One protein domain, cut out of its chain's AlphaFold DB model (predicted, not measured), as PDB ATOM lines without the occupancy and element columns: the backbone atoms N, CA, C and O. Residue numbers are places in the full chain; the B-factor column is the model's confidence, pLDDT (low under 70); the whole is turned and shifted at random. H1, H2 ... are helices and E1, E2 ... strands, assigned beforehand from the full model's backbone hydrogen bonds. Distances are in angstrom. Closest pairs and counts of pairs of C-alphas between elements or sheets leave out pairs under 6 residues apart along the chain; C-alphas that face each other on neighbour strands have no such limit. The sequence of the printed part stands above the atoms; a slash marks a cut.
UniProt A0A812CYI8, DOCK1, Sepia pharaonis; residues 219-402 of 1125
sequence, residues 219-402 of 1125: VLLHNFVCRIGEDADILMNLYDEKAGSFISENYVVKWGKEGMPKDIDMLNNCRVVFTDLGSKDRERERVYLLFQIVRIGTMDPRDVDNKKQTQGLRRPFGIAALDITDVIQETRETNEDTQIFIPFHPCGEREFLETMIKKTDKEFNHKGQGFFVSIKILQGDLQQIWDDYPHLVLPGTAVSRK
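This is residues 219 to 402 of the 1125 residues of the protein "DOCK1" of Sepia pharaonis (UniProt A0A812CYI8). What shape does the domain have? One long sheet of nine strands folds back on itself like a flattened, incomplete barrel, with the leaf E3, E2, E5, E6 facing the leaf E8, E1, E4, E9 and E7 as the hinge. Four short helices lie around it, and the loop of residues 298 to 312 at the far end of the E5 and E6 hairpin lengthens the whole. What is the make-up? The printed part has 184 residues, in the order E1 E2 E3 E4 H1 E5 E6 H2 E7 H3 E8 H4 E9; the sheet E3 E2 E5 E6 E7 E8 E1 E4 E9 is mixed, and so is the class, helices and strands. It is compact, with a radius of gyration of the C-alphas of 17.2 A, and spans 54 by 36 by 26 A, only just elongated.

Where are the strands? E3 is residues 250 to 255, E2 231 to 240, 28.5 A long, E5 287 to 297, 31.8 A, E6 313 to 323, 30.8 A, and E7 340 to 346. E8 is residues 370 to 379, 28.7 A, E1 219 to 225, beginning at C-alpha 219 (285.623, 372.667, 95.070), E4 271 to 278, and E9 398 to 401, ending at C-alpha 401 (296.540, 369.823, 88.088). Where are the helices? H1 is residues 279 to 282, H2 325 to 328, H3 353 to 357 and H4 382 to 388.

How do the strands pair? In the hairpin E5 and E6, antiparallel at 160 degrees, N 291 and O 320 are 2.8 A apart, within hydrogen-bond range. Pairing of E7 is staggered, residues 344 to 346 with E6, where N 345 and O 319 are 2.8 A apart, and 340 to 343 with E8, where N 342 and O 371 are 2.8 A apart. E4 and E9 are parallel at 23 degrees, with N 275 and O 400 2.9 A apart. How near are the edge strands, E3 and E9? Their closest C-alphas, those of Tyr 251 and Ser 400, are 6.3 A apart. Where do the helices lie? H4 is over E8, across the strands at 87 degrees on the local plane, on the opposite face from H3, which is only just over E6, with 3 C-alphas falling on it. H2 is on the sheet but over none of its strands, and H1 is not on it. In H3 and H4 every O i to N i+4 pair is within hydrogen-bond range; H1 and H2 are too short for one.

How large is it? The two C-alphas farthest apart, those of Lys 308 and Thr 331, are 55.0 A apart. Which links are long? E3 to E4, E5 to E6, H2 to E7 and H3 to E8 are long, and the printed part has no cut. Where is confidence low? The model's pLDDT is under 70 at residues 264 to 269, 301 to 307, 360 to 365 and 395.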
ATOM      1  N   VAL A 219     286.072 373.245  93.805       93.81
ATOM      2  CA  VAL A 219     285.623 372.667  95.070       93.81
ATOM      3  C   VAL A 219     285.943 373.629  96.210       93.81
ATOM      4  O   VAL A 219     287.095 374.019  96.404       93.81
ATOM      5  N   LEU A 220     284.919 373.978  96.985       91.62
ATOM      6  CA  LEU A 220     285.029 374.768  98.207       91.62
ATOM      7  C   LEU A 220     284.716 373.884  99.412       91.62
ATOM      8  O   LEU A 220     283.611 373.356  99.529       91.62
ATOM      9  N   LEU A 221     285.680 373.739 100.318       90.69
ATOM     10  CA  LEU A 221     285.498 373.070 101.600       90.69
ATOM     11  C   LEU A 221     284.994 374.083 102.636       90.69
ATOM     12  O   LEU A 221     285.743 374.950 103.077       90.69
ATOM     13  N   HIS A 222     283.732 373.942 103.048       88.06
ATOM     14  CA  HIS A 222     283.099 374.820 104.040       88.06
ATOM     15  C   HIS A 222     283.454 374.428 105.469       88.06
ATOM     16  O   HIS A 222     283.737 375.285 106.301       88.06
ATOM     17  N   ASN A 223     283.379 373.132 105.784       86.25
ATOM     18  CA  ASN A 223     283.598 372.650 107.145       86.25
ATOM     19  C   ASN A 223     283.971 371.162 107.178       86.25
ATOM     20  O   ASN A 223     283.550 370.381 106.322       86.25
ATOM     21  N   PHE A 224     284.693 370.764 108.225       88.44
ATOM     22  CA  PHE A 224     284.962 369.377 108.575       88.44
ATOM     23  C   PHE A 224     284.502 369.085 110.008       88.44
ATOM     24  O   PHE A 224     285.075 369.555 110.989       88.44
ATOM     25  N   VAL A 225     283.460 368.264 110.136       87.56
ATOM     26  CA  VAL A 225     282.859 367.891 111.418       87.56
ATOM     27  C   VAL A 225     283.441 366.555 111.875       87.56
ATOM     28  O   VAL A 225     282.862 365.493 111.656       87.56
ATOM     29  N   CYS A 226     284.605 366.587 112.523       85.50
ATOM     30  CA  CYS A 226     285.190 365.418 113.180       85.50
ATOM     31  C   CYS A 226     286.132 365.831 114.319       85.50
ATOM     32  O   CYS A 226     286.853 366.822 114.221       85.50
ATOM     33  N   ARG A 227     286.159 365.058 115.411       81.75
ATOM     34  CA  ARG A 227     287.114 365.264 116.511       81.75
ATOM     35  C   ARG A 227     288.343 364.388 116.290       81.75
ATOM     36  O   ARG A 227     288.328 363.222 116.672       81.75
ATOM     37  N   ILE A 228     289.393 364.957 115.698       84.69
ATOM     38  CA  ILE A 228     290.677 364.258 115.517       84.69
ATOM     39  C   ILE A 228     291.468 364.221 116.835       84.69
ATOM     40  O   ILE A 228     291.994 363.178 117.207       84.69
ATOM     41  N   GLY A 229     291.527 365.349 117.557       83.56
ATOM     42  CA  GLY A 229     292.273 365.480 118.820       83.56
ATOM     43  C   GLY A 229     293.793 365.643 118.666       83.56
ATOM     44  O   GLY A 229     294.489 365.845 119.656       83.56
ATOM     45  N   GLU A 230     294.300 365.600 117.437       88.31
ATOM     46  CA  GLU A 230     295.695 365.817 117.052       88.31
ATOM     47  C   GLU A 230     295.729 366.694 115.793       88.31
ATOM     48  O   GLU A 230     294.693 366.935 115.167       88.31
ATOM     49  N   ASP A 231     296.916 367.165 115.418       91.75
ATOM     50  CA  ASP A 231     297.103 367.792 114.112       91.75
ATOM     51  C   ASP A 231     296.881 366.757 112.999       91.75
ATOM     52  O   ASP A 231     297.117 365.565 113.200       91.75
ATOM     53  N   ALA A 232     296.436 367.183 111.821       92.62
ATOM     54  CA  ALA A 232     296.213 366.287 110.694       92.62
ATOM     55  C   ALA A 232     296.441 366.968 109.348       92.62
ATOM     56  O   ALA A 232     296.289 368.177 109.217       92.62
ATOM     57  N   ASP A 233     296.734 366.161 108.341       92.81
ATOM     58  CA  ASP A 233     296.725 366.550 106.941       92.81
ATOM     59  C   ASP A 233     295.458 365.984 106.294       92.81
ATOM     60  O   ASP A 233     295.182 364.783 106.383       92.81
ATOM     61  N   ILE A 234     294.678 366.860 105.665       93.38
ATOM     62  CA  ILE A 234     293.511 366.493 104.861       93.38
ATOM     63  C   ILE A 234     293.941 366.572 103.400       93.38
ATOM     64  O   ILE A 234     294.288 367.648 102.914       93.38
ATOM     65  N   LEU A 235     293.937 365.432 102.717       94.31
ATOM     66  CA  LEU A 235     294.329 365.299 101.317       94.31
ATOM     67  C   LEU A 235     293.069 365.112 100.474       94.31
ATOM     68  O   LEU A 235     292.366 364.116 100.640       94.31
ATOM     69  N   MET A 236     292.776 366.061  99.590       95.56
ATOM     70  CA  MET A 236     291.628 366.019  98.682       95.56
ATOM     71  C   MET A 236     292.097 365.722  97.254       95.56
ATOM     72  O   MET A 236     292.976 366.414  96.750       95.56
ATOM     73  N   ASN A 237     291.527 364.723  96.583       95.44
ATOM     74  CA  ASN A 237     291.891 364.375  95.205       95.44
ATOM     75  C   ASN A 237     290.723 363.758  94.421       95.44
ATOM     76  O   ASN A 237     289.688 363.397  94.985       95.44
ATOM     77  N   LEU A 238     290.900 363.657  93.103       96.12
ATOM     78  CA  LEU A 238     289.998 362.952  92.200       96.12
ATOM     79  C   LEU A 238     290.494 361.521  91.970       96.12
ATOM     80  O   LEU A 238     291.667 361.316  91.654       96.12
ATOM     81  N   TYR A 239     289.606 360.538  92.089       94.38
ATOM     82  CA  TYR A 239     289.930 359.115  91.974       94.38
ATOM     83  C   TYR A 239     289.037 358.409  90.951       94.38
ATOM     84  O   TYR A 239     287.817 358.553  90.988       94.38
ATOM     85  N   ASP A 240     289.649 357.626  90.060       93.44
ATOM     86  CA  ASP A 240     288.947 356.726  89.141       93.44
ATOM     87  C   ASP A 240     288.910 355.313  89.735       93.44
ATOM     88  O   ASP A 240     289.956 354.680  89.928       93.44
ATOM     89  N   GLU A 241     287.703 354.807  89.991       88.75
ATOM     90  CA  GLU A 241     287.495 353.471  90.554       88.75
ATOM     91  C   GLU A 241     287.884 352.351  89.582       88.75
ATOM     92  O   GLU A 241     288.510 351.371  89.988       88.75
ATOM     93  N   LYS A 242     287.568 352.501  88.290       88.81
ATOM     94  CA  LYS A 242     287.819 351.478  87.266       88.81
ATOM     95  C   LYS A 242     289.307 351.341  86.976       88.81
ATOM     96  O   LYS A 242     289.816 350.226  86.865       88.81
ATOM     97  N   ALA A 243     290.006 352.469  86.858       86.94
ATOM     98  CA  ALA A 243     291.458 352.480  86.677       86.94
ATOM     99  C   ALA A 243     292.215 352.162  87.982       86.94
ATOM    100  O   ALA A 243     293.380 351.756  87.945       86.94
ATOM    101  N   GLY A 244     291.565 352.339  89.135       87.81
ATOM    102  CA  GLY A 244     292.157 352.128  90.451       87.81
ATOM    103  C   GLY A 244     293.259 353.139  90.781       87.81
ATOM    104  O   GLY A 244     294.217 352.796  91.478       87.81
ATOM    105  N   SER A 245     293.168 354.365  90.258       90.12
ATOM    106  CA  SER A 245     294.237 355.371  90.316       90.12
ATOM    107  C   SER A 245     293.712 356.795  90.462       90.12
ATOM    108  O   SER A 245     292.609 357.109  90.018       90.12
ATOM    109  N   PHE A 246     294.538 357.672  91.034       93.00
ATOM    110  CA  PHE A 246     294.247 359.100  91.128       93.00
ATOM    111  C   PHE A 246     294.289 359.777  89.751       93.00
ATOM    112  O   PHE A 246     295.136 359.459  88.915       93.00
ATOM    113  N   ILE A 247     293.356 360.701  89.526       94.50
ATOM    114  CA  ILE A 247     293.258 361.546  88.330       94.50
ATOM    115  C   ILE A 247     294.022 362.858  88.549       94.50
ATOM    116  O   ILE A 247     294.602 363.387  87.605       94.50
ATOM    117  N   SER A 248     294.037 363.389  89.775       95.56
ATOM    118  CA  SER A 248     294.626 364.690  90.117       95.56
ATOM    119  C   SER A 248     295.668 364.594  91.225       95.56
ATOM    120  O   SER A 248     295.692 363.634  91.993       95.56
ATOM    121  N   GLU A 249     296.470 365.649  91.361       93.81
ATOM    122  CA  GLU A 249     297.295 365.863  92.550       93.81
ATOM    123  C   GLU A 249     296.433 366.016  93.812       93.81
ATOM    124  O   GLU A 249     295.243 366.361  93.743       93.81
ATOM    125  N   ASN A 250     297.041 365.797  94.981       94.06
ATOM    126  CA  ASN A 250     296.376 366.106  96.242       94.06
ATOM    127  C   ASN A 250     296.289 367.619  96.424       94.06
ATOM    128  O   ASN A 250     297.253 368.336  96.184       94.06
ATOM    129  N   TYR A 251     295.162 368.098  96.923       94.94
ATOM    130  CA  TYR A 251     295.070 369.379  97.599       94.94
ATOM    131  C   TYR A 251     295.208 369.147  99.104       94.94
ATOM    132  O   TYR A 251     294.427 368.398  99.692       94.94
ATOM    133  N   VAL A 252     296.236 369.739  99.707       92.94
ATOM    134  CA  VAL A 252     296.621 369.511 101.100       92.94
ATOM    135  C   VAL A 252     296.137 370.664 101.963       92.94
ATOM    136  O   VAL A 252     296.565 371.802 101.791       92.94
ATOM    137  N   VAL A 253     295.292 370.354 102.945       91.31
ATOM    138  CA  VAL A 253     294.863 371.298 103.982       91.31
ATOM    139  C   VAL A 253     295.435 370.843 105.319       91.31
ATOM    140  O   VAL A 253     295.099 369.768 105.824       91.31
ATOM    141  N   LYS A 254     296.314 371.662 105.906       89.75
ATOM    142  CA  LYS A 254     296.902 371.405 107.226       89.75
ATOM    143  C   LYS A 254     295.878 371.755 108.313       89.75
ATOM    144  O   LYS A 254     295.529 372.919 108.499       89.75
ATOM    145  N   TRP A 255     295.406 370.753 109.043       89.38
ATOM    146  CA  TRP A 255     294.377 370.861 110.077       89.38
ATOM    147  C   TRP A 255     294.990 370.823 111.479       89.38
ATOM    148  O   TRP A 255     295.834 369.982 111.795       89.38
ATOM    149  N   GLY A 256     294.596 371.760 112.333       86.56
ATOM    150  CA  GLY A 256     295.077 371.863 113.704       86.56
ATOM    151  C   GLY A 256     294.269 371.009 114.678       86.56
ATOM    152  O   GLY A 256     293.065 370.800 114.509       86.56
ATOM    153  N   LYS A 257     294.914 370.593 115.771       83.94
ATOM    154  CA  LYS A 257     294.283 369.892 116.909       83.94
ATOM    155  C   LYS A 257     293.063 370.602 117.518       83.94
ATOM    156  O   LYS A 257     292.233 369.954 118.148       83.94
ATOM    157  N   GLU A 258     292.958 371.920 117.340       79.44
ATOM    158  CA  GLU A 258     291.847 372.751 117.831       79.44
ATOM    159  C   GLU A 258     290.590 372.657 116.948       79.44
ATOM    160  O   GLU A 258     289.546 373.195 117.309       79.44
ATOM    161  N   GLY A 259     290.657 371.927 115.829       76.44
ATOM    162  CA  GLY A 259     289.521 371.720 114.930       76.44
ATOM    163  C   GLY A 259     289.360 372.803 113.864       76.44
ATOM    164  O   GLY A 259     288.268 372.940 113.329       76.44
ATOM    165  N   MET A 260     290.422 373.551 113.564       77.75
ATOM    166  CA  MET A 260     290.467 374.591 112.529       77.75
ATOM    167  C   MET A 260     291.717 374.398 111.650       77.75
ATOM    168  O   MET A 260     292.683 373.785 112.121       77.75
ATOM    169  N   PRO A 261     291.754 374.920 110.407       79.31
ATOM    170  CA  PRO A 261     292.986 374.997 109.617       79.31
ATOM    171  C   PRO A 261     294.125 375.664 110.403       79.31
ATOM    172  O   PRO A 261     293.891 376.602 111.163       79.31
ATOM    173  N   LYS A 262     295.362 375.172 110.243       74.81
ATOM    174  CA  LYS A 262     296.543 375.722 110.939       74.81
ATOM    175  C   LYS A 262     296.903 377.128 110.473       74.81
ATOM    176  O   LYS A 262     297.443 377.902 111.257       74.81
ATOM    177  N   ASP A 263     296.638 377.419 109.207       72.31
ATOM    178  CA  ASP A 263     296.879 378.725 108.619       72.31
ATOM    179  C   ASP A 263     295.619 379.590 108.727       72.31
ATOM    180  O   ASP A 263     294.531 379.200 108.293       72.31
ATOM    181  N   ILE A 264     295.775 380.770 109.324       63.94
ATOM    182  CA  ILE A 264     294.694 381.734 109.548       63.94
ATOM    183  C   ILE A 264     294.182 382.255 108.198       63.94
ATOM    184  O   ILE A 264     292.977 382.458 108.038       63.94
ATOM    185  N   ASP A 265     295.060 382.378 107.200       62.69
ATOM    186  CA  ASP A 265     294.687 382.836 105.859       62.69
ATOM    187  C   ASP A 265     293.828 381.800 105.110       62.69
ATOM    188  O   ASP A 265     293.099 382.158 104.181       62.69
ATOM    189  N   MET A 266     293.838 380.532 105.549       66.69
ATOM    190  CA  MET A 266     293.024 379.443 104.993       66.69
ATOM    191  C   MET A 266     291.636 379.302 105.636       66.69
ATOM    192  O   MET A 266     290.796 378.592 105.085       66.69
ATOM    193  N   LEU A 267     291.337 380.003 106.741       58.81
ATOM    194  CA  LEU A 267     290.057 379.899 107.470       58.81
ATOM    195  C   LEU A 267     288.816 380.132 106.590       58.81
ATOM    196  O   LEU A 267     287.782 379.517 106.831       58.81
ATOM    197  N   ASN A 268     288.934 380.977 105.559       59.09
ATOM    198  CA  ASN A 268     287.874 381.266 104.582       59.09
ATOM    199  C   ASN A 268     288.274 380.896 103.136       59.09
ATOM    200  O   ASN A 268     287.634 381.342 102.186       59.09
ATOM    201  N   ASN A 269     289.354 380.128 102.956       67.81
ATOM    202  CA  ASN A 269     290.045 379.956 101.671       67.81
ATOM    203  C   ASN A 269     290.403 378.497 101.346       67.81
ATOM    204  O   ASN A 269     291.291 378.251 100.530       67.81
ATOM    205  N   CYS A 270     289.695 377.518 101.918       85.81
ATOM    206  CA  CYS A 270     289.838 376.103 101.556       85.81
ATOM    207  C   CYS A 270     289.181 375.798 100.196       85.81
ATOM    208  O   CYS A 270     288.224 375.026 100.105       85.81
ATOM    209  N   ARG A 271     289.661 376.449  99.137       88.69
ATOM    210  CA  ARG A 271     289.168 376.320  97.763       88.69
ATOM    211  C   ARG A 271     290.259 375.814  96.842       88.69
ATOM    212  O   ARG A 271     291.400 376.278  96.889       88.69
ATOM    213  N   VAL A 272     289.869 374.902  95.967       93.12
ATOM    214  CA  VAL A 272     290.734 374.332  94.944       93.12
ATOM    215  C   VAL A 272     290.002 374.289  93.612       93.12
ATOM    216  O   VAL A 272     288.808 374.000  93.555       93.12
ATOM    217  N   VAL A 273     290.725 374.568  92.533       94.56
ATOM    218  CA  VAL A 273     290.287 374.253  91.173       94.56
ATOM    219  C   VAL A 273     291.116 373.071  90.690       94.56
ATOM    220  O   VAL A 273     292.338 373.177  90.578       94.56
ATOM    221  N   PHE A 274     290.460 371.948  90.408       95.69
ATOM    222  CA  PHE A 274     291.080 370.852  89.671       95.69
ATOM    223  C   PHE A 274     291.084 371.202  88.184       95.69
ATOM    224  O   PHE A 274     290.014 371.438  87.627       95.69
ATOM    225  N   THR A 275     292.251 371.267  87.546       93.50
ATOM    226  CA  THR A 275     292.411 371.715  86.149       93.50
ATOM    227  C   THR A 275     292.884 370.594  85.226       93.50
ATOM    228  O   THR A 275     293.200 369.492  85.674       93.50
ATOM    229  N   ASP A 276     292.974 370.893  83.926       90.69
ATOM    230  CA  ASP A 276     293.447 369.986  82.868       90.69
ATOM    231  C   ASP A 276     292.536 368.763  82.624       90.69
ATOM    232  O   ASP A 276     292.960 367.778  82.012       90.69
ATOM    233  N   LEU A 277     291.278 368.815  83.078       92.62
ATOM    234  CA  LEU A 277     290.279 367.771  82.835       92.62
ATOM    235  C   LEU A 277     289.690 367.931  81.432       92.62
ATOM    236  O   LEU A 277     289.372 369.047  81.026       92.62
ATOM    237  N   GLY A 278     289.548 366.824  80.698       88.75
ATOM    238  CA  GLY A 278     289.099 366.839  79.299       88.75
ATOM    239  C   GLY A 278     287.894 365.948  78.993       88.75
ATOM    240  O   GLY A 278     287.311 365.333  79.887       88.75
ATOM    241  N   SER A 279     287.527 365.835  77.714       84.44
ATOM    242  CA  SER A 279     286.448 364.945  77.259       84.44
ATOM    243  C   SER A 279     286.624 363.487  77.712       84.44
ATOM    244  O   SER A 279     285.672 362.897  78.220       84.44
ATOM    245  N   LYS A 280     287.852 362.947  77.683       85.00
ATOM    246  CA  LYS A 280     288.169 361.600  78.202       85.00
ATOM    247  C   LYS A 280     287.836 361.437  79.686       85.00
ATOM    248  O   LYS A 280     287.503 360.342  80.125       85.00
ATOM    249  N   ASP A 281     287.949 362.509  80.470       89.12
ATOM    250  CA  ASP A 281     287.633 362.478  81.898       89.12
ATOM    251  C   ASP A 281     286.118 362.554  82.145       89.12
ATOM    252  O   ASP A 281     285.648 361.996  83.134       89.12
ATOM    253  N   ARG A 282     285.346 363.149  81.221       88.56
ATOM    254  CA  ARG A 282     283.871 363.111  81.249       88.56
ATOM    255  C   ARG A 282     283.312 361.729  80.931       88.56
ATOM    256  O   ARG A 282     282.286 361.348  81.478       88.56
ATOM    257  N   GLU A 283     283.985 360.977  80.066       87.62
ATOM    258  CA  GLU A 283     283.574 359.627  79.660       87.62
ATOM    259  C   GLU A 283     283.889 358.544  80.705       87.62
ATOM    260  O   GLU A 283     283.526 357.379  80.519       87.62
ATOM    261  N   ARG A 284     284.557 358.891  81.814       90.50
ATOM    262  CA  ARG A 284     284.836 357.934  82.890       90.50
ATOM    263  C   ARG A 284     283.531 357.453  83.521       90.50
ATOM    264  O   ARG A 284     282.633 358.237  83.816       90.50
ATOM    265  N   GLU A 285     283.462 356.145  83.751       87.44
ATOM    266  CA  GLU A 285     282.270 355.483  84.292       87.44
ATOM    267  C   GLU A 285     282.001 355.860  85.746       87.44
ATOM    268  O   GLU A 285     280.840 355.933  86.135       87.44
ATOM    269  N   ARG A 286     283.061 356.049  86.547       90.50
ATOM    270  CA  ARG A 286     282.924 356.317  87.977       90.50
ATOM    271  C   ARG A 286     284.086 357.112  88.554       90.50
ATOM    272  O   ARG A 286     285.217 356.625  88.609       90.50
ATOM    273  N   VAL A 287     283.793 358.334  88.994       94.19
ATOM    274  CA  VAL A 287     284.777 359.275  89.540       94.19
ATOM    275  C   VAL A 287     284.366 359.731  90.933       94.19
ATOM    276  O   VAL A 287     283.258 360.225  91.142       94.19
ATOM    277  N   TYR A 288     285.299 359.628  91.876       94.25
ATOM    278  CA  TYR A 288     285.114 360.070  93.251       94.25
ATOM    279  C   TYR A 288     285.916 361.326  93.564       94.25
ATOM    280  O   TYR A 288     287.091 361.431  93.212       94.25
ATOM    281  N   LEU A 289     285.301 362.228  94.328       95.69
ATOM    282  CA  LEU A 289     286.012 363.207  95.140       95.69
ATOM    283  C   LEU A 289     286.369 362.545  96.474       95.69
ATOM    284  O   LEU A 289     285.484 362.252  97.284       95.69
ATOM    285  N   LEU A 290     287.655 362.290  96.689       94.50
ATOM    286  CA  LEU A 290     288.170 361.562  97.841       94.50
ATOM    287  C   LEU A 290     288.886 362.505  98.810       94.50
ATOM    288  O   LEU A 290     289.681 363.351  98.411       94.50
ATOM    289  N   PHE A 291     288.644 362.292 100.099       94.44
ATOM    290  CA  PHE A 291     289.357 362.887 101.218       94.44
ATOM    291  C   PHE A 291     290.090 361.785 101.971       94.44
ATOM    292  O   PHE A 291     289.460 360.850 102.466       94.44
ATOM    293  N   GLN A 292     291.404 361.899 102.102       93.75
ATOM    294  CA  GLN A 292     292.209 361.061 102.985       93.75
ATOM    295  C   GLN A 292     292.656 361.905 104.173       93.75
ATOM    296  O   GLN A 292     293.162 363.011 103.999       93.75
ATOM    297  N   ILE A 293     292.467 361.389 105.384       93.62
ATOM    298  CA  ILE A 293     292.843 362.088 106.608       93.62
ATOM    299  C   ILE A 293     294.000 361.339 107.254       93.62
ATOM    300  O   ILE A 293     293.876 360.163 107.619       93.62
ATOM    301  N   VAL A 294     295.122 362.038 107.408       93.44
ATOM    302  CA  VAL A 294     296.343 361.541 108.042       93.44
ATOM    303  C   VAL A 294     296.574 362.342 109.312       93.44
ATOM    304  O   VAL A 294     296.847 363.533 109.260       93.44
ATOM    305  N   ARG A 295     296.474 361.700 110.475       92.50
ATOM    306  CA  ARG A 295     296.763 362.346 111.764       92.50
ATOM    307  C   ARG A 295     298.264 362.365 112.042       92.50
ATOM    308  O   ARG A 295     298.987 361.437 111.673       92.50
ATOM    309  N   ILE A 296     298.714 363.393 112.744       92.81
ATOM    310  CA  ILE A 296     300.107 363.664 113.086       92.81
ATOM    311  C   ILE A 296     300.205 363.804 114.604       92.81
ATOM    312  O   ILE A 296     299.765 364.794 115.185       92.81
ATOM    313  N   GLY A 297     300.805 362.809 115.255       90.06
ATOM    314  CA  GLY A 297     300.844 362.758 116.715       90.06
ATOM    315  C   GLY A 297     301.766 361.677 117.260       90.06
ATOM    316  O   GLY A 297     302.880 361.501 116.757       90.06
ATOM    317  N   THR A 298     301.322 360.980 118.308       88.81
ATOM    318  CA  THR A 298     302.092 359.904 118.961       88.81
ATOM    319  C   THR A 298     301.982 358.574 118.209       88.81
ATOM    320  O   THR A 298     301.588 358.560 117.056       88.81
ATOM    321  N   MET A 299     302.374 357.426 118.776       84.38
ATOM    322  CA  MET A 299     302.117 356.116 118.139       84.38
ATOM    323  C   MET A 299     300.757 355.545 118.567       84.38
ATOM    324  O   MET A 299     299.993 355.083 117.721       84.38
ATOM    325  N   ASP A 300     300.419 355.657 119.854       75.25
ATOM    326  CA  ASP A 300     299.143 355.233 120.437       75.25
ATOM    327  C   ASP A 300     298.454 356.450 121.086       75.25
ATOM    328  O   ASP A 300     299.024 357.053 122.001       75.25
ATOM    329  N   PRO A 301     297.255 356.845 120.620       65.00
ATOM    330  CA  PRO A 301     296.543 358.020 121.122       65.00
ATOM    331  C   PRO A 301     295.944 357.829 122.527       65.00
ATOM    332  O   PRO A 301     295.364 358.767 123.058       65.00
ATOM    333  N   ARG A 302     296.027 356.639 123.142       66.19
ATOM    334  CA  ARG A 302     295.485 356.395 124.497       66.19
ATOM    335  C   ARG A 302     296.376 356.928 125.624       66.19
ATOM    336  O   ARG A 302     295.892 357.109 126.734       66.19
ATOM    337  N   ASP A 303     297.639 357.230 125.327       59.19
ATOM    338  CA  ASP A 303     298.690 357.540 126.307       59.19
ATOM    339  C   ASP A 303     299.264 358.973 126.147       59.19
ATOM    340  O   ASP A 303     300.465 359.203 126.310       59.19
ATOM    341  N   VAL A 304     298.415 359.954 125.808       57.75
ATOM    342  CA  VAL A 304     298.819 361.333 125.435       57.75
ATOM    343  C   VAL A 304     299.571 362.083 126.551       57.75
ATOM    344  O   VAL A 304     300.429 362.918 126.265       57.75
ATOM    345  N   ASP A 305     299.327 361.757 127.825       57.59
ATOM    346  CA  ASP A 305     299.887 362.484 128.978       57.59
ATOM    347  C   ASP A 305     301.382 362.212 129.243       57.59
ATOM    348  O   ASP A 305     302.021 362.862 130.079       57.59
ATOM    349  N   ASN A 306     301.988 361.254 128.536       61.19
ATOM    350  CA  ASN A 306     303.350 360.808 128.810       61.19
ATOM    351  C   ASN A 306     304.370 361.538 127.913       61.19
ATOM    352  O   ASN A 306     304.640 361.126 126.786       61.19
ATOM    353  N   LYS A 307     305.022 362.590 128.438       64.31
ATOM    354  CA  LYS A 307     306.046 363.423 127.746       64.31
ATOM    355  C   LYS A 307     307.255 362.670 127.148       64.31
ATOM    356  O   LYS A 307     308.135 363.302 126.583       64.31
ATOM    357  N   LYS A 308     307.347 361.346 127.310       75.88
ATOM    358  CA  LYS A 308     308.421 360.487 126.774       75.88
ATOM    359  C   LYS A 308     308.053 359.807 125.447       75.88
ATOM    360  O   LYS A 308     308.828 358.976 124.966       75.88
ATOM    361  N   GLN A 309     306.868 360.073 124.897       82.44
ATOM    362  CA  GLN A 309     306.431 359.481 123.634       82.44
ATOM    363  C   GLN A 309     306.968 360.232 122.419       82.44
ATOM    364  O   GLN A 309     307.087 361.455 122.425       82.44
ATOM    365  N   THR A 310     307.265 359.480 121.363       84.56
ATOM    366  CA  THR A 310     307.671 360.034 120.069       84.56
ATOM    367  C   THR A 310     306.513 360.813 119.453       84.56
ATOM    368  O   THR A 310     305.418 360.272 119.333       84.56
ATOM    369  N   GLN A 311     306.762 362.060 119.059       87.06
ATOM    370  CA  GLN A 311     305.784 362.965 118.447       87.06
ATOM    371  C   GLN A 311     306.019 363.105 116.934       87.06
ATOM    372  O   GLN A 311     307.095 362.766 116.430       87.06
ATOM    373  N   GLY A 312     305.035 363.658 116.221       87.50
ATOM    374  CA  GLY A 312     305.146 363.985 114.794       87.50
ATOM    375  C   GLY A 312     305.057 362.778 113.857       87.50
ATOM    376  O   GLY A 312     305.578 362.827 112.746       87.50
ATOM    377  N   LEU A 313     304.446 361.679 114.306       92.00
ATOM    378  CA  LEU A 313     304.269 360.461 113.518       92.00
ATOM    379  C   LEU A 313     302.997 360.563 112.666       92.00
ATOM    380  O   LEU A 313     301.902 360.723 113.214       92.00
ATOM    381  N   ARG A 314     303.143 360.443 111.340       93.75
ATOM    382  CA  ARG A 314     302.031 360.407 110.375       93.75
ATOM    383  C   ARG A 314     301.369 359.030 110.408       93.75
ATOM    384  O   ARG A 314     302.043 358.013 110.241       93.75
ATOM    385  N   ARG A 315     300.059 358.979 110.645       92.62
ATOM    386  CA  ARG A 315     299.269 357.738 110.717       92.62
ATOM    387  C   ARG A 315     297.929 357.930 110.007       92.62
ATOM    388  O   ARG A 315     297.349 359.012 110.116       92.62
ATOM    389  N   PRO A 316     297.381 356.895 109.359       92.81
ATOM    390  CA  PRO A 316     296.051 356.983 108.769       92.81
ATOM    391  C   PRO A 316     294.989 357.223 109.855       92.81
ATOM    392  O   PRO A 316     295.074 356.677 110.960       92.81
ATOM    393  N   PHE A 317     293.997 358.056 109.542       91.88
ATOM    394  CA  PHE A 317     292.860 358.340 110.421       91.88
ATOM    395  C   PHE A 317     291.523 357.926 109.804       91.88
ATOM    396  O   PHE A 317     290.665 357.404 110.512       91.88
ATOM    397  N   GLY A 318     291.342 358.103 108.495       91.75
ATOM    398  CA  GLY A 318     290.120 357.701 107.797       91.75
ATOM    399  C   GLY A 318     290.018 358.279 106.395       91.75
ATOM    400  O   GLY A 318     290.936 358.961 105.936       91.75
ATOM    401  N   ILE A 319     288.896 358.004 105.735       92.75
ATOM    402  CA  ILE A 319     288.574 358.531 104.406       92.75
ATOM    403  C   ILE A 319     287.154 359.094 104.358       92.75
ATOM    404  O   ILE A 319     286.301 358.711 105.152       92.75
ATOM    405  N   ALA A 320     286.876 359.966 103.400       92.69
ATOM    406  CA  ALA A 320     285.521 360.315 102.986       92.69
ATOM    407  C   ALA A 320     285.488 360.349 101.454       92.69
ATOM    408  O   ALA A 320     286.455 360.793 100.844       92.69
ATOM    409  N   ALA A 321     284.422 359.862 100.827       92.81
ATOM    410  CA  ALA A 321     284.325 359.814  99.370       92.81
ATOM    411  C   ALA A 321     282.928 360.216  98.906       92.81
ATOM    412  O   ALA A 321     281.933 359.831  99.519       92.81
ATOM    413  N   LEU A 322     282.867 360.977  97.817       92.81
ATOM    414  CA  LEU A 322     281.633 361.365  97.146       92.81
ATOM    415  C   LEU A 322     281.722 360.971  95.678       92.81
ATOM    416  O   LEU A 322     282.666 361.378  95.003       92.81
ATOM    417  N   ASP A 323     280.746 360.210  95.189       92.81
ATOM    418  CA  ASP A 323     280.599 359.959  93.756       92.81
ATOM    419  C   ASP A 323     280.155 361.260  93.071       92.81
ATOM    420  O   ASP A 323     279.103 361.823  93.391       92.81
ATOM    421  N   ILE A 324     281.000 361.774  92.179       93.81
ATOM    422  CA  ILE A 324     280.780 363.025  91.442       93.81
ATOM    423  C   ILE A 324     280.625 362.778  89.941       93.81
ATOM    424  O   ILE A 324     280.693 363.726  89.158       93.81
ATOM    425  N   THR A 325     280.410 361.526  89.531       92.75
ATOM    426  CA  THR A 325     280.265 361.137  88.122       92.75
ATOM    427  C   THR A 325     279.173 361.955  87.433       92.75
ATOM    428  O   THR A 325     279.418 362.551  86.388       92.75
ATOM    429  N   ASP A 326     278.015 362.094  88.084       90.44
ATOM    430  CA  ASP A 326     276.885 362.884  87.578       90.44
ATOM    431  C   ASP A 326     277.204 364.379  87.437       90.44
ATOM    432  O   ASP A 326     276.692 365.069  86.554       90.44
ATOM    433  N   VAL A 327     278.067 364.900  88.315       90.44
ATOM    434  CA  VAL A 327     278.503 366.297  88.249       90.44
ATOM    435  C   VAL A 327     279.441 366.464  87.058       90.44
ATOM    436  O   VAL A 327     279.176 367.306  86.209       90.44
ATOM    437  N   ILE A 328     280.479 365.623  86.941       90.25
ATOM    438  CA  ILE A 328     281.472 365.651  85.848       90.25
ATOM    439  C   ILE A 328     280.826 365.460  84.467       90.25
ATOM    440  O   ILE A 328     281.224 366.123  83.506       90.25
ATOM    441  N   GLN A 329     279.827 364.583  84.364       88.19
ATOM    442  CA  GLN A 329     279.066 364.347  83.134       88.19
ATOM    443  C   GLN A 329     278.031 365.446  82.840       88.19
ATOM    444  O   GLN A 329     277.359 365.388  81.809       88.19
ATOM    445  N   GLU A 330     277.913 366.456  83.712       81.38
ATOM    446  CA  GLU A 330     276.926 367.539  83.641       81.38
ATOM    447  C   GLU A 330     275.470 367.025  83.598       81.38
ATOM    448  O   GLU A 330     274.583 367.687  83.061       81.38
ATOM    449  N   THR A 331     275.193 365.841  84.163       77.88
ATOM    450  CA  THR A 331     273.819 365.323  84.316       77.88
ATOM    451  C   THR A 331     273.116 365.964  85.514       77.88
ATOM    452  O   THR A 331     271.888 366.077  85.527       77.88
ATOM    453  N   ARG A 332     273.892 366.433  86.500       77.25
ATOM    454  CA  ARG A 332     273.426 367.165  87.678       77.25
ATOM    455  C   ARG A 332     274.111 368.527  87.770       77.25
ATOM    456  O   ARG A 332     275.311 368.606  88.013       77.25
ATOM    457  N   GLU A 333     273.332 369.600  87.668       75.06
ATOM    458  CA  GLU A 333     273.833 370.956  87.910       75.06
ATOM    459  C   GLU A 333     274.002 371.207  89.416       75.06
ATOM    460  O   GLU A 333     273.088 370.987  90.218       75.06
ATOM    461  N   THR A 334     275.188 371.668  89.808       76.44
ATOM    462  CA  THR A 334     275.497 372.095  91.174       76.44
ATOM    463  C   THR A 334     275.959 373.549  91.173       76.44
ATOM    464  O   THR A 334     276.826 373.942  90.393       76.44
ATOM    465  N   ASN A 335     275.375 374.349  92.065       74.69
ATOM    466  CA  ASN A 335     275.753 375.743  92.272       74.69
ATOM    467  C   ASN A 335     276.764 375.849  93.421       74.69
ATOM    468  O   ASN A 335     276.857 374.954  94.262       74.69
ATOM    469  N   GLU A 336     277.479 376.971  93.492       72.06
ATOM    470  CA  GLU A 336     278.442 377.249  94.571       72.06
ATOM    471  C   GLU A 336     277.821 377.263  95.967       72.06
ATOM    472  O   GLU A 336     278.501 376.938  96.934       72.06
ATOM    473  N   ASP A 337     276.537 377.603  96.079       77.25
ATOM    474  CA  ASP A 337     275.836 377.653  97.365       77.25
ATOM    475  C   ASP A 337     275.324 376.276  97.815       77.25
ATOM    476  O   ASP A 337     274.914 376.092  98.965       77.25
ATOM    477  N   THR A 338     275.332 375.281  96.923       86.31
ATOM    478  CA  THR A 338     274.838 373.941  97.237       86.31
ATOM    479  C   THR A 338     275.860 373.222  98.111       86.31
ATOM    480  O   THR A 338     276.913 372.799  97.631       86.31
ATOM    481  N   GLN A 339     275.555 373.066  99.398       89.12
ATOM    482  CA  GLN A 339     276.386 372.299 100.328       89.12
ATOM    483  C   GLN A 339     276.045 370.808 100.258       89.12
ATOM    484  O   GLN A 339     274.905 370.397 100.475       89.12
ATOM    485  N   ILE A 340     277.055 369.992  99.981       91.06
ATOM    486  CA  ILE A 340     276.984 368.535  99.926       91.06
ATOM    487  C   ILE A 340     277.708 367.980 101.150       91.06
ATOM    488  O   ILE A 340     278.866 368.315 101.403       91.06
ATOM    489  N   PHE A 341     277.021 367.127 101.911       92.06
ATOM    490  CA  PHE A 341     277.614 366.410 103.034       92.06
ATOM    491  C   PHE A 341     278.268 365.111 102.552       92.06
ATOM    492  O   PHE A 341     277.608 364.286 101.921       92.06
ATOM    493  N   ILE A 342     279.543 364.916 102.883       92.25
ATOM    494  CA  ILE A 342     280.309 363.709 102.569       92.25
ATOM    495  C   ILE A 342     280.596 362.963 103.879       92.25
ATOM    496  O   ILE A 342     281.304 363.505 104.736       92.25
ATOM    497  N   PRO A 343     280.068 361.739 104.067       90.31
ATOM    498  CA  PRO A 343     280.238 360.994 105.308       90.31
ATOM    499  C   PRO A 343     281.699 360.583 105.521       90.31
ATOM    500  O   PRO A 343     282.379 360.123 104.604       90.31
ATOM    501  N   PHE A 344     282.179 360.734 106.755       90.56
ATOM    502  CA  PHE A 344     283.512 360.288 107.153       90.56
ATOM    503  C   PHE A 344     283.503 358.822 107.609       90.56
ATOM    504  O   PHE A 344     282.676 358.410 108.428       90.56
ATOM    505  N   HIS A 345     284.481 358.060 107.129       89.25
ATOM    506  CA  HIS A 345     284.734 356.667 107.474       89.25
ATOM    507  C   HIS A 345     286.061 356.550 108.245       89.25
ATOM    508  O   HIS A 345     287.132 356.725 107.653       89.25
ATOM    509  N   PRO A 346     286.026 356.265 109.559       88.00
ATOM    510  CA  PRO A 346     287.242 356.106 110.348       88.00
ATOM    511  C   PRO A 346     288.021 354.854 109.929       88.00
ATOM    512  O   PRO A 346     287.438 353.793 109.717       88.00
ATOM    513  N   CYS A 347     289.347 354.975 109.875       86.25
ATOM    514  CA  CYS A 347     290.260 353.870 109.603       86.25
ATOM    515  C   CYS A 347     290.415 352.989 110.843       86.25
ATOM    516  O   CYS A 347     290.821 353.475 111.904       86.25
ATOM    517  N   GLY A 348     290.156 351.686 110.715       80.56
ATOM    518  CA  GLY A 348     290.552 350.723 111.743       80.56
ATOM    519  C   GLY A 348     292.077 350.638 111.896       80.56
ATOM    520  O   GLY A 348     292.820 350.886 110.951       80.56
ATOM    521  N   GLU A 349     292.564 350.222 113.071       72.81
ATOM    522  CA  GLU A 349     294.012 350.118 113.365       72.81
ATOM    523  C   GLU A 349     294.771 349.135 112.450       72.81
ATOM    524  O   GLU A 349     295.985 349.252 112.306       72.81
ATOM    525  N   ARG A 350     294.066 348.166 111.847       73.00
ATOM    526  CA  ARG A 350     294.613 347.153 110.921       73.00
ATOM    527  C   ARG A 350     294.114 347.314 109.484       73.00
ATOM    528  O   ARG A 350     294.299 346.419 108.664       73.00
ATOM    529  N   GLU A 351     293.402 348.397 109.193       84.69
ATOM    530  CA  GLU A 351     292.890 348.668 107.852       84.69
ATOM    531  C   GLU A 351     293.808 349.651 107.120       84.69
ATOM    532  O   GLU A 351     294.426 350.523 107.724       84.69
ATOM    533  N   PHE A 352     293.902 349.495 105.800       87.19
ATOM    534  CA  PHE A 352     294.685 350.373 104.932       87.19
ATOM    535  C   PHE A 352     293.764 351.360 104.220       87.19
ATOM    536  O   PHE A 352     292.673 350.971 103.786       87.19
ATOM    537  N   LEU A 353     294.230 352.597 104.009       85.25
ATOM    538  CA  LEU A 353     293.478 353.620 103.269       85.25
ATOM    539  C   LEU A 353     293.056 353.108 101.882       85.25
ATOM    540  O   LEU A 353     291.884 353.198 101.532       85.25
ATOM    541  N   GLU A 354     293.963 352.453 101.148       85.25
ATOM    542  CA  GLU A 354     293.680 351.849  99.834       85.25
ATOM    543  C   GLU A 354     292.494 350.870  99.870       85.25
ATOM    544  O   GLU A 354     291.644 350.852  98.981       85.25
ATOM    545  N   THR A 355     292.413 350.047 100.920       85.81
ATOM    546  CA  THR A 355     291.346 349.044 101.044       85.81
ATOM    547  C   THR A 355     290.005 349.695 101.364       85.81
ATOM    548  O   THR A 355     288.971 349.170 100.954       85.81
ATOM    549  N   MET A 356     290.006 350.816 102.085       85.44
ATOM    550  CA  MET A 356     288.788 351.577 102.352       85.44
ATOM    551  C   MET A 356     288.305 352.330 101.114       85.44
ATOM    552  O   MET A 356     287.106 352.327 100.860       85.44
ATOM    553  N   ILE A 357     289.219 352.895 100.313       84.88
ATOM    554  CA  ILE A 357     288.885 353.578  99.050       84.88
ATOM    555  C   ILE A 357     288.147 352.620  98.110       84.88
ATOM    556  O   ILE A 357     287.167 352.995  97.492       84.88
ATOM    557  N   LYS A 358     288.548 351.346  98.074       81.06
ATOM    558  CA  LYS A 358     287.881 350.300  97.277       81.06
ATOM    559  C   LYS A 358     286.551 349.794  97.866       81.06
ATOM    560  O   LYS A 358     285.927 348.912  97.285       81.06
ATOM    561  N   LYS A 359     286.142 350.257  99.053       79.19
ATOM    562  CA  LYS A 359     284.949 349.791  99.794       79.19
ATOM    563  C   LYS A 359     283.907 350.897 100.017       79.19
ATOM    564  O   LYS A 359     282.984 350.689 100.809       79.19
ATOM    565  N   THR A 360     284.044 352.045  99.355       67.81
ATOM    566  CA  THR A 360     283.233 353.260  99.566       67.81
ATOM    567  C   THR A 360     281.734 353.100  99.292       67.81
ATOM    568  O   THR A 360     280.957 353.910  99.780       67.81
ATOM    569  N   ASP A 361     281.301 352.020  98.637       61.19
ATOM    570  CA  ASP A 361     279.883 351.739  98.332       61.19
ATOM    571  C   ASP A 361     279.030 351.225  99.496       61.19
ATOM    572  O   ASP A 361     277.824 351.022  99.348       61.19
ATOM    573  N   LYS A 362     279.624 350.953 100.660       60.25
ATOM    574  CA  LYS A 362     278.870 350.421 101.802       60.25
ATOM    575  C   LYS A 362     278.345 351.558 102.672       60.25
ATOM    576  O   LYS A 362     279.116 352.392 103.127       60.25
ATOM    577  N   GLU A 363     277.046 351.561 102.970       56.31
ATOM    578  CA  GLU A 363     276.462 352.491 103.941       56.31
ATOM    579  C   GLU A 363     277.071 352.253 105.334       56.31
ATOM    580  O   GLU A 363     276.855 351.214 105.965       56.31
ATOM    581  N   PHE A 364     277.848 353.219 105.828       63.38
ATOM    582  CA  PHE A 364     278.387 353.201 107.187       63.38
ATOM    583  C   PHE A 364     277.633 354.181 108.083       63.38
ATOM    584  O   PHE A 364     277.235 355.271 107.672       63.38
ATOM    585  N   ASN A 365     277.510 353.829 109.363       66.75
ATOM    586  CA  ASN A 365     276.970 354.731 110.372       66.75
ATOM    587  C   ASN A 365     277.996 355.830 110.710       66.75
ATOM    588  O   ASN A 365     278.827 355.666 111.605       66.75
ATOM    589  N   HIS A 366     277.921 356.948 109.988       75.00
ATOM    590  CA  HIS A 366     278.836 358.088 110.107       75.00
ATOM    591  C   HIS A 366     278.597 358.953 111.360       75.00
ATOM    592  O   HIS A 366     279.379 359.860 111.630       75.00
ATOM    593  N   LYS A 367     277.534 358.710 112.151       78.69
ATOM    594  CA  LYS A 367     277.218 359.454 113.396       78.69
ATOM    595  C   LYS A 367     277.275 360.992 113.245       78.69
ATOM    596  O   LYS A 367     277.640 361.693 114.185       78.69
ATOM    597  N   GLY A 368     276.946 361.507 112.057       79.69
ATOM    598  CA  GLY A 368     277.010 362.940 111.731       79.69
ATOM    599  C   GLY A 368     278.416 363.518 111.500       79.69
ATOM    600  O   GLY A 368     278.539 364.730 111.364       79.69
ATOM    601  N   GLN A 369     279.466 362.693 111.447       88.62
ATOM    602  CA  GLN A 369     280.829 363.129 111.128       88.62
ATOM    603  C   GLN A 369     281.072 363.122 109.618       88.62
ATOM    604  O   GLN A 369     280.700 362.164 108.937       88.62
ATOM    605  N   GLY A 370     281.698 364.173 109.089       91.56
ATOM    606  CA  GLY A 370     281.893 364.320 107.647       91.56
ATOM    607  C   GLY A 370     282.332 365.712 107.207       91.56
ATOM    608  O   GLY A 370     282.574 366.593 108.034       91.56
ATOM    609  N   PHE A 371     282.428 365.894 105.895       92.12
ATOM    610  CA  PHE A 371     282.788 367.153 105.241       92.12
ATOM    611  C   PHE A 371     281.558 367.833 104.645       92.12
ATOM    612  O   PHE A 371     280.650 367.157 104.170       92.12
ATOM    613  N   PHE A 372     281.556 369.162 104.624       91.62
ATOM    614  CA  PHE A 372     280.611 369.965 103.851       91.62
ATOM    615  C   PHE A 372     281.359 370.670 102.726       91.62
ATOM    616  O   PHE A 372     282.266 371.461 102.993       91.62
ATOM    617  N   VAL A 373     280.982 370.384 101.481       93.75
ATOM    618  CA  VAL A 373     281.646 370.926 100.291       93.75
ATOM    619  C   VAL A 373     280.647 371.490  99.295       93.75
ATOM    620  O   VAL A 373     279.505 371.042  99.238       93.75
ATOM    621  N   SER A 374     281.094 372.427  98.471       92.56
ATOM    622  CA  SER A 374     280.370 372.882  97.285       92.56
ATOM    623  C   SER A 374     281.218 372.650  96.053       92.56
ATOM    624  O   SER A 374     282.438 372.796  96.105       92.56
ATOM    625  N   ILE A 375     280.576 372.244  94.961       93.56
ATOM    626  CA  ILE A 375     281.244 371.786  93.742       93.56
ATOM    627  C   ILE A 375     280.629 372.521  92.551       93.56
ATOM    628  O   ILE A 375     279.404 372.604  92.455       93.56
ATOM    629  N   LYS A 376     281.457 373.030  91.636       91.69
ATOM    630  CA  LYS A 376     281.006 373.647  90.381       91.69
ATOM    631  C   LYS A 376     281.969 373.341  89.234       91.69
ATOM    632  O   LYS A 376     283.181 373.403  89.413       91.69
ATOM    633  N   ILE A 377     281.439 373.050  88.048       91.62
ATOM    634  CA  ILE A 377     282.240 372.928  86.821       91.62
ATOM    635  C   ILE A 377     282.446 374.309  86.205       91.62
ATOM    636  O   ILE A 377     281.488 375.052  86.003       91.62
ATOM    637  N   LEU A 378     283.697 374.631  85.888       90.81
ATOM    638  CA  LEU A 378     284.112 375.853  85.204       90.81
ATOM    639  C   LEU A 378     284.645 375.458  83.824       90.81
ATOM    640  O   LEU A 378     285.537 374.624  83.727       90.81
ATOM    641  N   GLN A 379     284.083 375.994  82.743       88.19
ATOM    642  CA  GLN A 379     284.553 375.661  81.390       88.19
ATOM    643  C   GLN A 379     285.823 376.455  81.061       88.19
ATOM    644  O   GLN A 379     285.917 377.617  81.447       88.19
ATOM    645  N   GLY A 380     286.751 375.839  80.323       83.94
ATOM    646  CA  GLY A 380     287.978 376.486  79.858       83.94
ATOM    647  C   GLY A 380     289.261 375.947  80.490       83.94
ATOM    648  O   GLY A 380     289.239 375.111  81.397       83.94
ATOM    649  N   ASP A 381     290.396 376.414  79.972       83.38
ATOM    650  CA  ASP A 381     291.703 376.250  80.617       83.38
ATOM    651  C   ASP A 381     291.855 377.175  81.842       83.38
ATOM    652  O   ASP A 381     290.965 377.958  82.168       83.38
ATOM    653  N   LEU A 382     292.977 377.086  82.564       84.38
ATOM    654  CA  LEU A 382     293.181 377.875  83.785       84.38
ATOM    655  C   LEU A 382     293.122 379.396  83.540       84.38
ATOM    656  O   LEU A 382     292.593 380.116  84.385       84.38
ATOM    657  N   GLN A 383     293.645 379.880  82.409       83.50
ATOM    658  CA  GLN A 383     293.641 381.312  82.090       83.50
ATOM    659  C   GLN A 383     292.220 381.792  81.784       83.50
ATOM    660  O   GLN A 383     291.775 382.785  82.354       83.50
ATOM    661  N   GLN A 384     291.478 381.032  80.977       84.31
ATOM    662  CA  GLN A 384     290.068 381.289  80.695       84.31
ATOM    663  C   GLN A 384     289.225 381.249  81.968       84.31
ATOM    664  O   GLN A 384     288.402 382.129  82.186       84.31
ATOM    665  N   ILE A 385     289.466 380.282  82.857       86.88
ATOM    666  CA  ILE A 385     288.756 380.186  84.135       86.88
ATOM    667  C   ILE A 385     288.991 381.433  85.000       86.88
ATOM    668  O   ILE A 385     288.056 381.908  85.648       86.88
ATOM    669  N   TRP A 386     290.210 381.978  85.023       83.31
ATOM    670  CA  TRP A 386     290.502 383.225  85.739       83.31
ATOM    671  C   TRP A 386     289.815 384.440  85.121       83.31
ATOM    672  O   TRP A 386     289.311 385.285  85.864       83.31
ATOM    673  N   ASP A 387     289.763 384.513  83.793       81.25
ATOM    674  CA  ASP A 387     289.132 385.617  83.072       81.25
ATOM    675  C   ASP A 387     287.594 385.576  83.163       81.25
ATOM    676  O   ASP A 387     286.958 386.610  83.387       81.25
ATOM    677  N   ASP A 388     286.997 384.386  83.059       81.50
ATOM    678  CA  ASP A 388     285.543 384.177  83.038       81.50
ATOM    679  C   ASP A 388     284.930 384.116  84.449       81.50
ATOM    680  O   ASP A 388     283.792 384.552  84.662       81.50
ATOM    681  N   TYR A 389     285.677 383.611  85.443       83.69
ATOM    682  CA  TYR A 389     285.207 383.428  86.825       83.69
ATOM    683  C   TYR A 389     286.086 384.117  87.891       83.69
ATOM    684  O   TYR A 389     286.393 383.506  88.925       83.69
ATOM    685  N   PRO A 390     286.422 385.416  87.748       81.12
ATOM    686  CA  PRO A 390     287.312 386.120  88.678       81.12
ATOM    687  C   PRO A 390     286.730 386.258  90.094       81.12
ATOM    688  O   PRO A 390     287.464 386.469  91.054       81.12
ATOM    689  N   HIS A 391     285.406 386.135  90.248       79.56
ATOM    690  CA  HIS A 391     284.726 386.176  91.546       79.56
ATOM    691  C   HIS A 391     284.869 384.868  92.342       79.56
ATOM    692  O   HIS A 391     284.774 384.891  93.568       79.56
ATOM    693  N   LEU A 392     285.126 383.743  91.665       79.31
ATOM    694  CA  LEU A 392     285.283 382.420  92.286       79.31
ATOM    695  C   LEU A 392     286.744 382.105  92.536       79.31
ATOM    696  O   LEU A 392     287.145 381.706  93.634       79.31
ATOM    697  N   VAL A 393     287.545 382.325  91.499       84.44
ATOM    698  CA  VAL A 393     288.954 381.970  91.477       84.44
ATOM    699  C   VAL A 393     289.766 383.232  91.736       84.44
ATOM    700  O   VAL A 393     290.275 383.876  90.825       84.44
ATOM    701  N   LEU A 394     289.856 383.613  93.012       78.19
ATOM    702  CA  LEU A 394     290.659 384.765  93.429       78.19
ATOM    703  C   LEU A 394     292.165 384.425  93.407       78.19
ATOM    704  O   LEU A 394     292.520 383.244  93.526       78.19
ATOM    705  N   PRO A 395     293.053 385.440  93.343       69.69
ATOM    706  CA  PRO A 395     294.488 385.265  93.555       69.69
ATOM    707  C   PRO A 395     294.752 384.610  94.920       69.69
ATOM    708  O   PRO A 395     294.405 385.175  95.956       69.69
ATOM    709  N   GLY A 396     295.309 383.396  94.915       74.44
ATOM    710  CA  GLY A 396     295.491 382.557  96.110       74.44
ATOM    711  C   GLY A 396     294.612 381.298  96.158       74.44
ATOM    712  O   GLY A 396     294.795 380.473  97.048       74.44
ATOM    713  N   THR A 397     293.687 381.105  95.208       87.06
ATOM    714  CA  THR A 397     292.966 379.828  95.048       87.06
ATOM    715  C   THR A 397     293.956 378.734  94.644       87.06
ATOM    716  O   THR A 397     294.728 378.919  93.701       87.06
ATOM    717  N   ALA A 398     293.945 377.595  95.342       90.06
ATOM    718  CA  ALA A 398     294.842 376.490  95.030       90.06
ATOM    719  C   ALA A 398     294.470 375.863  93.679       90.06
ATOM    720  O   ALA A 398     293.294 375.665  93.374       90.06
ATOM    721  N   VAL A 399     295.475 375.523  92.878       92.06
ATOM    722  CA  VAL A 399     295.288 374.864  91.582       92.06
ATOM    723  C   VAL A 399     295.857 373.459  91.686       92.06
ATOM    724  O   VAL A 399     297.059 373.296  91.886       92.06
ATOM    725  N   SER A 400     294.994 372.450  91.571       94.62
ATOM    726  CA  SER A 400     295.402 371.046  91.526       94.62
ATOM    727  C   SER A 400     295.334 370.554  90.087       94.62
ATOM    728  O   SER A 400     294.256 370.429  89.507       94.62
ATOM    729  N   ARG A 401     296.489 370.301  89.473       92.44
ATOM    730  CA  ARG A 401     296.540 369.823  88.088       92.44
ATOM    731  C   ARG A 401     296.196 368.334  88.017       92.44
ATOM    732  O   ARG A 401     296.415 367.569  88.961       92.44
ATOM    733  N   LYS A 402     295.702 367.900  86.860       93.44
ATOM    734  CA  LYS A 402     295.599 366.481  86.503       93.44
ATOM    735  C   LYS A 402     296.981 365.816  86.534       93.44
ATOM    736  O   LYS A 402     297.955 366.392  86.051       93.44
TER     737      LYS A 402